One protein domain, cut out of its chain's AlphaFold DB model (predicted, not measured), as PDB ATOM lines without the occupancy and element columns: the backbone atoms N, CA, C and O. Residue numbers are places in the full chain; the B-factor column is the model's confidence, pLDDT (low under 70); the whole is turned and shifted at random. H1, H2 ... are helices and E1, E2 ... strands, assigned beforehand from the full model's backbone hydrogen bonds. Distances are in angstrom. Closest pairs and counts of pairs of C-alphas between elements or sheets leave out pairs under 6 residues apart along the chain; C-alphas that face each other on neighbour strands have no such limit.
ATOM      1  N   ILE A  16     117.043 152.086 145.825       90.25
ATOM      2  CA  ILE A  16     117.029 150.653 146.109       90.25
ATOM      3  C   ILE A  16     117.898 150.412 147.344       90.25
ATOM      4  O   ILE A  16     119.033 150.889 147.430       90.25
ATOM      5  N   ASP A  17     117.349 149.671 148.303       92.06
ATOM      6  CA  ASP A  17     118.069 149.231 149.494       92.06
ATOM      7  C   ASP A  17     118.699 147.858 149.238       92.06
ATOM      8  O   ASP A  17     118.005 146.894 148.906       92.06
ATOM      9  N   PHE A  18     120.008 147.757 149.448       92.31
ATOM     10  CA  PHE A  18     120.736 146.495 149.452       92.31
ATOM     11  C   PHE A  18     121.185 146.182 150.871       92.31
ATOM     12  O   PHE A  18     121.768 147.017 151.557       92.31
ATOM     13  N   ASN A  19     120.938 144.957 151.315       93.19
ATOM     14  CA  ASN A  19     121.553 144.460 152.540       93.19
ATOM     15  C   ASN A  19     122.941 143.862 152.250       93.19
ATOM     16  O   ASN A  19     123.263 143.519 151.107       93.19
ATOM     17  N   LYS A  20     123.724 143.655 153.306       91.62
ATOM     18  CA  LYS A  20     125.066 143.052 153.233       91.62
ATOM     19  C   LYS A  20     125.141 141.688 152.521       91.62
ATOM     20  O   LYS A  20     126.221 141.293 152.098       91.62
ATOM     21  N   GLU A  21     124.033 140.952 152.401       93.00
ATOM     22  CA  GLU A  21     123.988 139.633 151.750       93.00
ATOM     23  C   GLU A  21     123.949 139.723 150.219       93.00
ATOM     24  O   GLU A  21     124.279 138.750 149.546       93.00
ATOM     25  N   HIS A  22     123.599 140.885 149.657       92.81
ATOM     26  CA  HIS A  22     123.634 141.118 148.208       92.81
ATOM     27  C   HIS A  22     125.055 141.346 147.675       92.81
ATOM     28  O   HIS A  22     125.277 141.303 146.466       92.81
ATOM     29  N   PHE A  23     126.026 141.587 148.560       93.06
ATOM     30  CA  PHE A  23     127.410 141.804 148.169       93.06
ATOM     31  C   PHE A  23     128.094 140.496 147.783       93.06
ATOM     32  O   PHE A  23     128.171 139.544 148.560       93.06
ATOM     33  N   SER A  24     128.702 140.498 146.602       94.69
ATOM     34  CA  SER A  24     129.609 139.448 146.158       94.69
ATOM     35  C   SER A  24     131.049 139.817 146.501       94.69
ATOM     36  O   SER A  24     131.458 140.968 146.363       94.69
ATOM     37  N   LYS A  25     131.852 138.852 146.960       93.12
ATOM     38  CA  LYS A  25     133.282 139.083 147.202       93.12
ATOM     39  C   LYS A  25     134.037 139.064 145.876       93.12
ATOM     40  O   LYS A  25     133.901 138.117 145.103       93.12
ATOM     41  N   LYS A  26     134.867 140.073 145.627       90.00
ATOM     42  CA  LYS A  26     135.700 140.146 144.427       90.00
ATOM     43  C   LYS A  26     136.904 139.214 144.567       90.00
ATOM     44  O   LYS A  26     137.689 139.329 145.514       90.00
ATOM     45  N   GLU A  27     137.047 138.276 143.632       90.62
ATOM     46  CA  GLU A  27     138.111 137.270 143.677       90.62
ATOM     47  C   GLU A  27     139.504 137.912 143.735       90.62
ATOM     48  O   GLU A  27     139.808 138.867 143.022       90.62
ATOM     49  N   GLY A  28     140.360 137.392 144.617       88.88
ATOM     50  CA  GLY A  28     141.728 137.887 144.787       88.88
ATOM     51  C   GLY A  28     141.861 139.216 145.543       88.88
ATOM     52  O   GLY A  28     142.979 139.712 145.662       88.88
ATOM     53  N   THR A  29     140.773 139.777 146.085       89.44
ATOM     54  CA  THR A  29     140.800 141.014 146.889       89.44
ATOM     55  C   THR A  29     139.986 140.879 148.184       89.44
ATOM     56  O   THR A  29     139.249 139.909 148.382       89.44
ATOM     57  N   GLU A  30     140.123 141.853 149.085       88.88
ATOM     58  CA  GLU A  30     139.240 142.022 150.252       88.88
ATOM     59  C   GLU A  30     138.031 142.920 149.939       88.88
ATOM     60  O   GLU A  30     137.305 143.317 150.842       88.88
ATOM     61  N   GLU A  31     137.803 143.237 148.662       93.50
ATOM     62  CA  GLU A  31     136.710 144.098 148.223       93.50
ATOM     63  C   GLU A  31     135.438 143.292 147.948       93.50
ATOM     64  O   GLU A  31     135.460 142.106 147.596       93.50
ATOM     65  N   TYR A  32     134.314 143.981 148.072       94.69
ATOM     66  CA  TYR A  32     132.978 143.466 147.841       94.69
ATOM     67  C   TYR A  32     132.285 144.327 146.796       94.69
ATOM     68  O   TYR A  32     132.568 145.519 146.695       94.69
ATOM     69  N   PHE A  33     131.388 143.738 146.014       94.62
ATOM     70  CA  PHE A  33     130.701 144.447 144.948       94.62
ATOM     71  C   PHE A  33     129.227 144.067 144.822       94.62
ATOM     72  O   PHE A  33     128.829 142.948 145.150       94.62
ATOM     73  N   ILE A  34     128.441 145.014 144.318       93.94
ATOM     74  CA  ILE A  34     127.066 144.821 143.859       93.94
ATOM     75  C   ILE A  34     127.005 145.271 142.404       93.94
ATOM     76  O   ILE A  34     127.493 146.350 142.068       93.94
ATOM     77  N   GLU A  35     126.388 144.452 141.560       93.56
ATOM     78  CA  GLU A  35     126.066 144.813 140.182       93.56
ATOM     79  C   GLU A  35     124.588 145.180 140.092       93.56
ATOM     80  O   GLU A  35     123.726 144.427 140.546       93.56
ATOM     81  N   ILE A  36     124.305 146.330 139.492       91.38
ATOM     82  CA  ILE A  36     122.948 146.817 139.268       91.38
ATOM     83  C   ILE A  36     122.789 147.079 137.778       91.38
ATOM     84  O   ILE A  36     123.626 147.752 137.171       91.38
ATOM     85  N   LEU A  37     121.732 146.548 137.166       91.88
ATOM     86  CA  LEU A  37     121.461 146.806 135.758       91.88
ATOM     87  C   LEU A  37     120.982 148.247 135.589       91.88
ATOM     88  O   LEU A  37     120.149 148.742 136.344       91.88
ATOM     89  N   LYS A  38     121.464 148.926 134.551       89.50
ATOM     90  CA  LYS A  38     121.003 150.278 134.208       89.50
ATOM     91  C   LYS A  38     119.548 150.321 133.770       89.50
ATOM     92  O   LYS A  38     118.945 151.385 133.764       89.50
ATOM     93  N   GLU A  39     118.977 149.184 133.396       88.06
ATOM     94  CA  GLU A  39     117.540 149.079 133.146       88.06
ATOM     95  C   GLU A  39     116.724 149.293 134.432       88.06
ATOM     96  O   GLU A  39     115.619 149.824 134.351       88.06
ATOM     97  N   ASP A  40     117.290 148.967 135.603       84.44
ATOM     98  CA  ASP A  40     116.636 149.133 136.906       84.44
ATOM     99  C   ASP A  40     116.786 150.559 137.455       84.44
ATOM    100  O   ASP A  40     115.873 151.073 138.100       84.44
ATOM    101  N   ILE A  41     117.935 151.200 137.197       84.19
ATOM    102  CA  ILE A  41     118.303 152.495 137.805       84.19
ATOM    103  C   ILE A  41     118.414 153.662 136.819       84.19
ATOM    104  O   ILE A  41     118.657 154.803 137.201       84.19
ATOM    105  N   GLY A  42     118.250 153.400 135.528       80.12
ATOM    106  CA  GLY A  42     118.478 154.382 134.477       80.12
ATOM    107  C   GLY A  42     119.954 154.765 134.310       80.12
ATOM    108  O   GLY A  42     120.881 154.029 134.647       80.12
ATOM    109  N   PHE A  43     120.173 155.945 133.724       71.75
ATOM    110  CA  PHE A  43     121.501 156.488 133.403       71.75
ATOM    111  C   PHE A  43     121.854 157.721 134.262       71.75
ATOM    112  O   PHE A  43     122.648 158.555 133.828       71.75
ATOM    113  N   GLY A  44     121.218 157.861 135.430       75.94
ATOM    114  CA  GLY A  44     121.359 159.007 136.333       75.94
ATOM    115  C   GLY A  44     122.628 158.997 137.190       75.94
ATOM    116  O   GLY A  44     123.451 158.079 137.122       75.94
ATOM    117  N   ASP A  45     122.775 160.049 137.997       82.38
ATOM    118  CA  ASP A  45     123.809 160.130 139.029       82.38
ATOM    119  C   ASP A  45     123.465 159.176 140.176       82.38
ATOM    120  O   ASP A  45     122.345 159.175 140.676       82.38
ATOM    121  N   ILE A  46     124.446 158.379 140.602       87.75
ATOM    122  CA  ILE A  46     124.257 157.379 141.655       87.75
ATOM    123  C   ILE A  46     124.931 157.839 142.939       87.75
ATOM    124  O   ILE A  46     126.158 158.001 142.994       87.75
ATOM    125  N   GLU A  47     124.134 157.965 143.996       90.25
ATOM    126  CA  GLU A  47     124.616 158.229 145.347       90.25
ATOM    127  C   GLU A  47     124.423 157.005 146.239       90.25
ATOM    128  O   GLU A  47     123.301 156.555 146.470       90.25
ATOM    129  N   VAL A  48     125.527 156.494 146.788       91.75
ATOM    130  CA  VAL A  48     125.499 155.371 147.729       91.75
ATOM    131  C   VAL A  48     125.660 155.877 149.154       91.75
ATOM    132  O   VAL A  48     126.626 156.569 149.494       91.75
ATOM    133  N   GLN A  49     124.720 155.483 150.000       94.00
ATOM    134  CA  GLN A  49     124.716 155.778 151.421       94.00
ATOM    135  C   GLN A  49     124.741 154.478 152.216       94.00
ATOM    136  O   GLN A  49     124.035 153.533 151.896       94.00
ATOM    137  N   GLU A  50     125.543 154.429 153.265       93.12
ATOM    138  CA  GLU A  50     125.600 153.319 154.202       93.12
ATOM    139  C   GLU A  50     124.660 153.585 155.377       93.12
ATOM    140  O   GLU A  50     124.635 154.686 155.944       93.12
ATOM    141  N   LYS A  51     123.887 152.564 155.745       90.06
ATOM    142  CA  LYS A  51     123.002 152.592 156.902       90.06
ATOM    143  C   LYS A  51     123.824 152.415 158.179       90.06
ATOM    144  O   LYS A  51     124.429 151.372 158.408       90.06
ATOM    145  N   GLN A  52     123.791 153.431 159.032       86.69
ATOM    146  CA  GLN A  52     124.382 153.436 160.366       86.69
ATOM    147  C   GLN A  52     123.267 153.564 161.402       86.69
ATOM    148  O   GLN A  52     122.720 154.652 161.591       86.69
ATOM    149  N   ASP A  53     122.929 152.445 162.047       83.00
ATOM    150  CA  ASP A  53     121.871 152.295 163.055       83.00
ATOM    151  C   ASP A  53     120.514 152.894 162.626       83.00
ATOM    152  O   ASP A  53     119.686 152.208 162.019       83.00
ATOM    153  N   GLU A  54     120.296 154.177 162.917       80.06
ATOM    154  CA  GLU A  54     119.060 154.925 162.650       80.06
ATOM    155  C   GLU A  54     119.217 156.015 161.570       80.06
ATOM    156  O   GLU A  54     118.283 156.772 161.308       80.06
ATOM    157  N   SER A  55     120.386 156.112 160.929       85.25
ATOM    158  CA  SER A  55     120.717 157.152 159.947       85.25
ATOM    159  C   SER A  55     121.415 156.599 158.702       85.25
ATOM    160  O   SER A  55     121.911 155.475 158.694       85.25
ATOM    161  N   PHE A  56     121.453 157.403 157.640       85.81
ATOM    162  CA  PHE A  56     122.222 157.124 156.430       85.81
ATOM    163  C   PHE A  56     123.377 158.116 156.324       85.81
ATOM    164  O   PHE A  56     123.202 159.316 156.537       85.81
ATOM    165  N   SER A  57     124.560 157.609 156.001       88.94
ATOM    166  CA  SER A  57     125.774 158.405 155.815       88.94
ATOM    167  C   SER A  57     126.386 158.099 154.455       88.94
ATOM    168  O   SER A  57     126.177 157.018 153.915       88.94
ATOM    169  N   LYS A  58     127.130 159.036 153.865       89.19
ATOM    170  CA  LYS A  58     127.770 158.797 152.568       89.19
ATOM    171  C   LYS A  58     128.772 157.643 152.675       89.19
ATOM    172  O   LYS A  58     129.683 157.707 153.497       89.19
ATOM    173  N   ALA A  59     128.618 156.631 151.825       90.00
ATOM    174  CA  ALA A  59     129.512 155.481 151.810       90.00
ATOM    175  C   ALA A  59     130.852 155.810 151.123       90.00
ATOM    176  O   ALA A  59     130.910 156.618 150.191       90.00
ATOM    177  N   GLU A  60     131.933 155.140 151.536       91.12
ATOM    178  CA  GLU A  60     133.149 155.041 150.720       91.12
ATOM    179  C   GLU A  60     132.954 153.933 149.677       91.12
ATOM    180  O   GLU A  60     133.020 152.745 150.002       91.12
ATOM    181  N   TYR A  61     132.733 154.317 148.420       92.19
ATOM    182  CA  TYR A  61     132.563 153.379 147.312       92.19
ATOM    183  C   TYR A  61     133.371 153.794 146.084       92.19
ATOM    184  O   TYR A  61     133.701 154.965 145.883       92.19
ATOM    185  N   GLN A  62     133.665 152.810 145.241       93.25
ATOM    186  CA  GLN A  62     134.089 153.021 143.864       93.25
ATOM    187  C   GLN A  62     132.949 152.612 142.942       93.25
ATOM    188  O   GLN A  62     132.338 151.562 143.127       93.25
ATOM    189  N   LEU A  63     132.672 153.445 141.946       91.19
ATOM    190  CA  LEU A  63     131.643 153.181 140.954       91.19
ATOM    191  C   LEU A  63     132.312 152.847 139.623       91.19
ATOM    192  O   LEU A  63     133.060 153.661 139.081       91.19
ATOM    193  N   VAL A  64     132.044 151.653 139.103       92.12
ATOM    194  CA  VAL A  64     132.453 151.241 137.760       92.12
ATOM    195  C   VAL A  64     131.212 151.252 136.887       92.12
ATOM    196  O   VAL A  64     130.240 150.554 137.159       92.12
ATOM    197  N   ASN A  65     131.227 152.108 135.874       88.69
ATOM    198  CA  ASN A  65     130.087 152.335 135.006       88.69
ATOM    199  C   ASN A  65     130.323 151.637 133.660       88.69
ATOM    200  O   ASN A  65     131.135 152.107 132.862       88.69
ATOM    201  N   ASP A  66     129.622 150.532 133.424       89.75
ATOM    202  CA  ASP A  66     129.699 149.750 132.190       89.75
ATOM    203  C   ASP A  66     128.559 150.126 131.229       89.75
ATOM    204  O   ASP A  66     127.787 151.055 131.471       89.75
ATOM    205  N   ALA A  67     128.446 149.457 130.080       88.75
ATOM    206  CA  ALA A  67     127.422 149.793 129.087       88.75
ATOM    207  C   ALA A  67     125.992 149.506 129.588       88.75
ATOM    208  O   ALA A  67     125.101 150.331 129.391       88.75
ATOM    209  N   ASP A  68     125.795 148.367 130.252       92.25
ATOM    210  CA  ASP A  68     124.507 147.795 130.669       92.25
ATOM    211  C   ASP A  68     124.295 147.795 132.189       92.25
ATOM    212  O   ASP A  68     123.167 147.662 132.660       92.25
ATOM    213  N   ARG A  69     125.368 147.955 132.964       93.44
ATOM    214  CA  ARG A  69     125.347 147.845 134.423       93.44
ATOM    215  C   ARG A  69     126.206 148.901 135.095       93.44
ATOM    216  O   ARG A  69     127.066 149.528 134.476       93.44
ATOM    217  N   VAL A  70     125.971 149.066 136.382       92.50
ATOM    218  CA  VAL A  70     126.831 149.806 137.290       92.50
ATOM    219  C   VAL A  70     127.270 148.864 138.394       92.50
ATOM    220  O   VAL A  70     126.448 148.194 139.017       92.50
ATOM    221  N   THR A  71     128.573 148.826 138.638       94.38
ATOM    222  CA  THR A  71     129.167 148.036 139.707       94.38
ATOM    223  C   THR A  71     129.606 148.965 140.828       94.38
ATOM    224  O   THR A  71     130.457 149.837 140.637       94.38
ATOM    225  N   ILE A  72     129.028 148.773 142.008       93.44
ATOM    226  CA  ILE A  72     129.407 149.473 143.235       93.44
ATOM    227  C   ILE A  72     130.390 148.579 143.978       93.44
ATOM    228  O   ILE A  72     130.042 147.456 144.329       93.44
ATOM    229  N   ILE A  73     131.605 149.066 144.220       94.25
ATOM    230  CA  ILE A  73     132.667 148.345 144.929       94.25
ATOM    231  C   ILE A  73     132.919 149.019 146.278       94.25
ATOM    232  O   ILE A  73     133.096 150.237 146.350       94.25
ATOM    233  N   MET A  74     132.971 148.225 147.343       93.50
ATOM    234  CA  MET A  74     133.177 148.665 148.723       93.50
ATOM    235  C   MET A  74     134.208 147.786 149.439       93.50
ATOM    236  O   MET A  74     134.443 146.636 149.065       93.50
ATOM    237  N   LYS A  75     134.826 148.315 150.503       91.56
ATOM    238  CA  LYS A  75     135.814 147.575 151.318       91.56
ATOM    239  C   LYS A  75     135.200 146.450 152.156       91.56
ATOM    240  O   LYS A  75     135.917 145.565 152.604       91.56
ATOM    241  N   GLY A  76     133.899 146.501 152.410       90.69
ATOM    242  CA  GLY A  76     133.191 145.520 153.218       90.69
ATOM    243  C   GLY A  76     131.710 145.483 152.857       90.69
ATOM    244  O   GLY A  76     131.205 146.457 152.297       90.69
ATOM    245  N   PRO A  77     131.018 144.373 153.155       91.44
ATOM    246  CA  PRO A  77     129.589 144.267 152.938       91.44
ATOM    247  C   PRO A  77     128.849 145.012 154.055       91.44
ATOM    248  O   PRO A  77     129.088 144.768 155.243       91.44
ATOM    249  N   SER A  78     127.931 145.894 153.686       91.69
ATOM    250  CA  SER A  78     127.102 146.644 154.629       91.69
ATOM    251  C   SER A  78     125.704 146.873 154.074       91.69
ATOM    252  O   SER A  78     125.426 146.565 152.920       91.69
ATOM    253  N   ASP A  79     124.788 147.342 154.914       93.94
ATOM    254  CA  ASP A  79     123.459 147.710 154.442       93.94
ATOM    255  C   ASP A  79     123.560 149.100 153.804       93.94
ATOM    256  O   ASP A  79     123.927 150.066 154.474       93.94
ATOM    257  N   ILE A  80     123.259 149.203 152.512       93.00
ATOM    258  CA  ILE A  80     123.388 150.437 151.738       93.00
ATOM    259  C   ILE A  80     122.075 150.817 151.061       93.00
ATOM    260  O   ILE A  80     121.253 149.969 150.718       93.00
ATOM    261  N   ARG A  81     121.918 152.112 150.815       92.56
ATOM    262  CA  ARG A  81     120.894 152.691 149.957       92.56
ATOM    263  C   ARG A  81     121.562 153.311 148.746       92.56
ATOM    264  O   ARG A  81     122.478 154.119 148.888       92.56
ATOM    265  N   VAL A  82     121.087 152.940 147.570       90.88
ATOM    266  CA  VAL A  82     121.544 153.491 146.297       90.88
ATOM    267  C   VAL A  82     120.439 154.395 145.773       90.88
ATOM    268  O   VAL A  82     119.349 153.902 145.499       90.88
ATOM    269  N   ASN A  83     120.711 155.694 145.673       89.88
ATOM    270  CA  ASN A  83     119.784 156.698 145.149       89.88
ATOM    271  C   ASN A  83     120.142 157.019 143.691       89.88
ATOM    272  O   ASN A  83     121.335 157.124 143.386       89.88
ATOM    273  N   PHE A  84     119.133 157.159 142.827       87.38
ATOM    274  CA  PHE A  84     119.262 157.398 141.383       87.38
ATOM    275  C   PHE A  84     118.037 158.101 140.774       87.38
ATOM    276  O   PHE A  84     116.952 158.098 141.404       87.38
TER     277      PHE A  84
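AT A GLANCE: This is residues 16 to 84 of the 84 residues of an uncharacterized protein of Epilithonimonas lactis (UniProt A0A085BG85). Two small antiparallel sheets, the four strands E1, E7, E3, E4 and the three strands E2, E6, E5, stand partly face to face in a loose sandwich, shifted past each other along their strands. The tip of the hairpin E3 and E4 lies at one end of the longest axis and the turn of the hairpin E5 and E6 at the other, while the short helix H1 lies between E2 of one sheet and E3 of the other along the chain. The printed part has 69 residues with one named helix and seven named strands, in the order E1, E2, H1, E3, E4, E5, E6, E7, and its class is mostly strand. The whole is compact, with a radius of gyration of the C-alphas of 11.5 A, and rounded, spanning 33 by 30 by 18 A.

IN THESE COORDINATES: In the larger sheet, E1 is residues 16 to 18, 6.5 A long, from C-alpha 16 at (117.029, 150.653, 146.109). E7 is residues 80 to 83, 9.8 A, ending with C-alpha 83 at (119.784, 156.698, 145.149). E3 is residues 47 to 52, 15.8 A, and E4 is residues 55 to 58, 10.3 A. In the other sheet, E2 is residues 32 to 37, 17.0 A, from C-alpha 32 at (132.978, 143.466, 147.841); E6 is residues 69 to 74, 16.3 A; E5 is residues 62 to 65, 9.7 A. H1 is residues 38 to 41, 5.0 A.

HOW THE PARTS SIT: The larger sheet runs E1, E7, E3, E4 and is only just strongly twisted, with C-alphas up to 4.2 A off its best plane. Its edge strand E1 is antiparallel to E7, with N 18 and O 80 at 2.8 A. E7 is antiparallel to E3 at 149 degrees, with N 81 and O 49 at 2.8 A. E3 and E4 form a hairpin at 138 degrees, with N 50 and O 57 at 2.7 A. E3 and E6, of different sheets, are only just apart, their closest C-alphas 8.4 A from each other. In the second sheet, E6 is antiparallel to E2 at 161 degrees, with N 34 and O 72 at 2.9 A. E5 and E6 form a hairpin at 169 degrees, with N 71 and O 64 at 2.8 A. H1 only grazes this sheet with its residues 38 to 41; the closest C-alphas of H1 and E6, those of Lys 38 and Arg 69, are 5.0 A apart. H1 is too short for any O i to N i+4 pair, and its 1 pair of O i and N i+3 is not within hydrogen-bond range.

THE WHOLE: The C-alphas farthest apart, those of Glu 54 and Ala 67, are 35.0 A from each other. The link from E1 to E2, residues 19 to 31, is long, and its residues 24 to 25 pair antiparallel with residues 32 to 33 of E2; the other links are tight. The printed part has no cut and ends at residue 84, the chain's last. Its mean pLDDT is 90.1, and no printed residue is under 70.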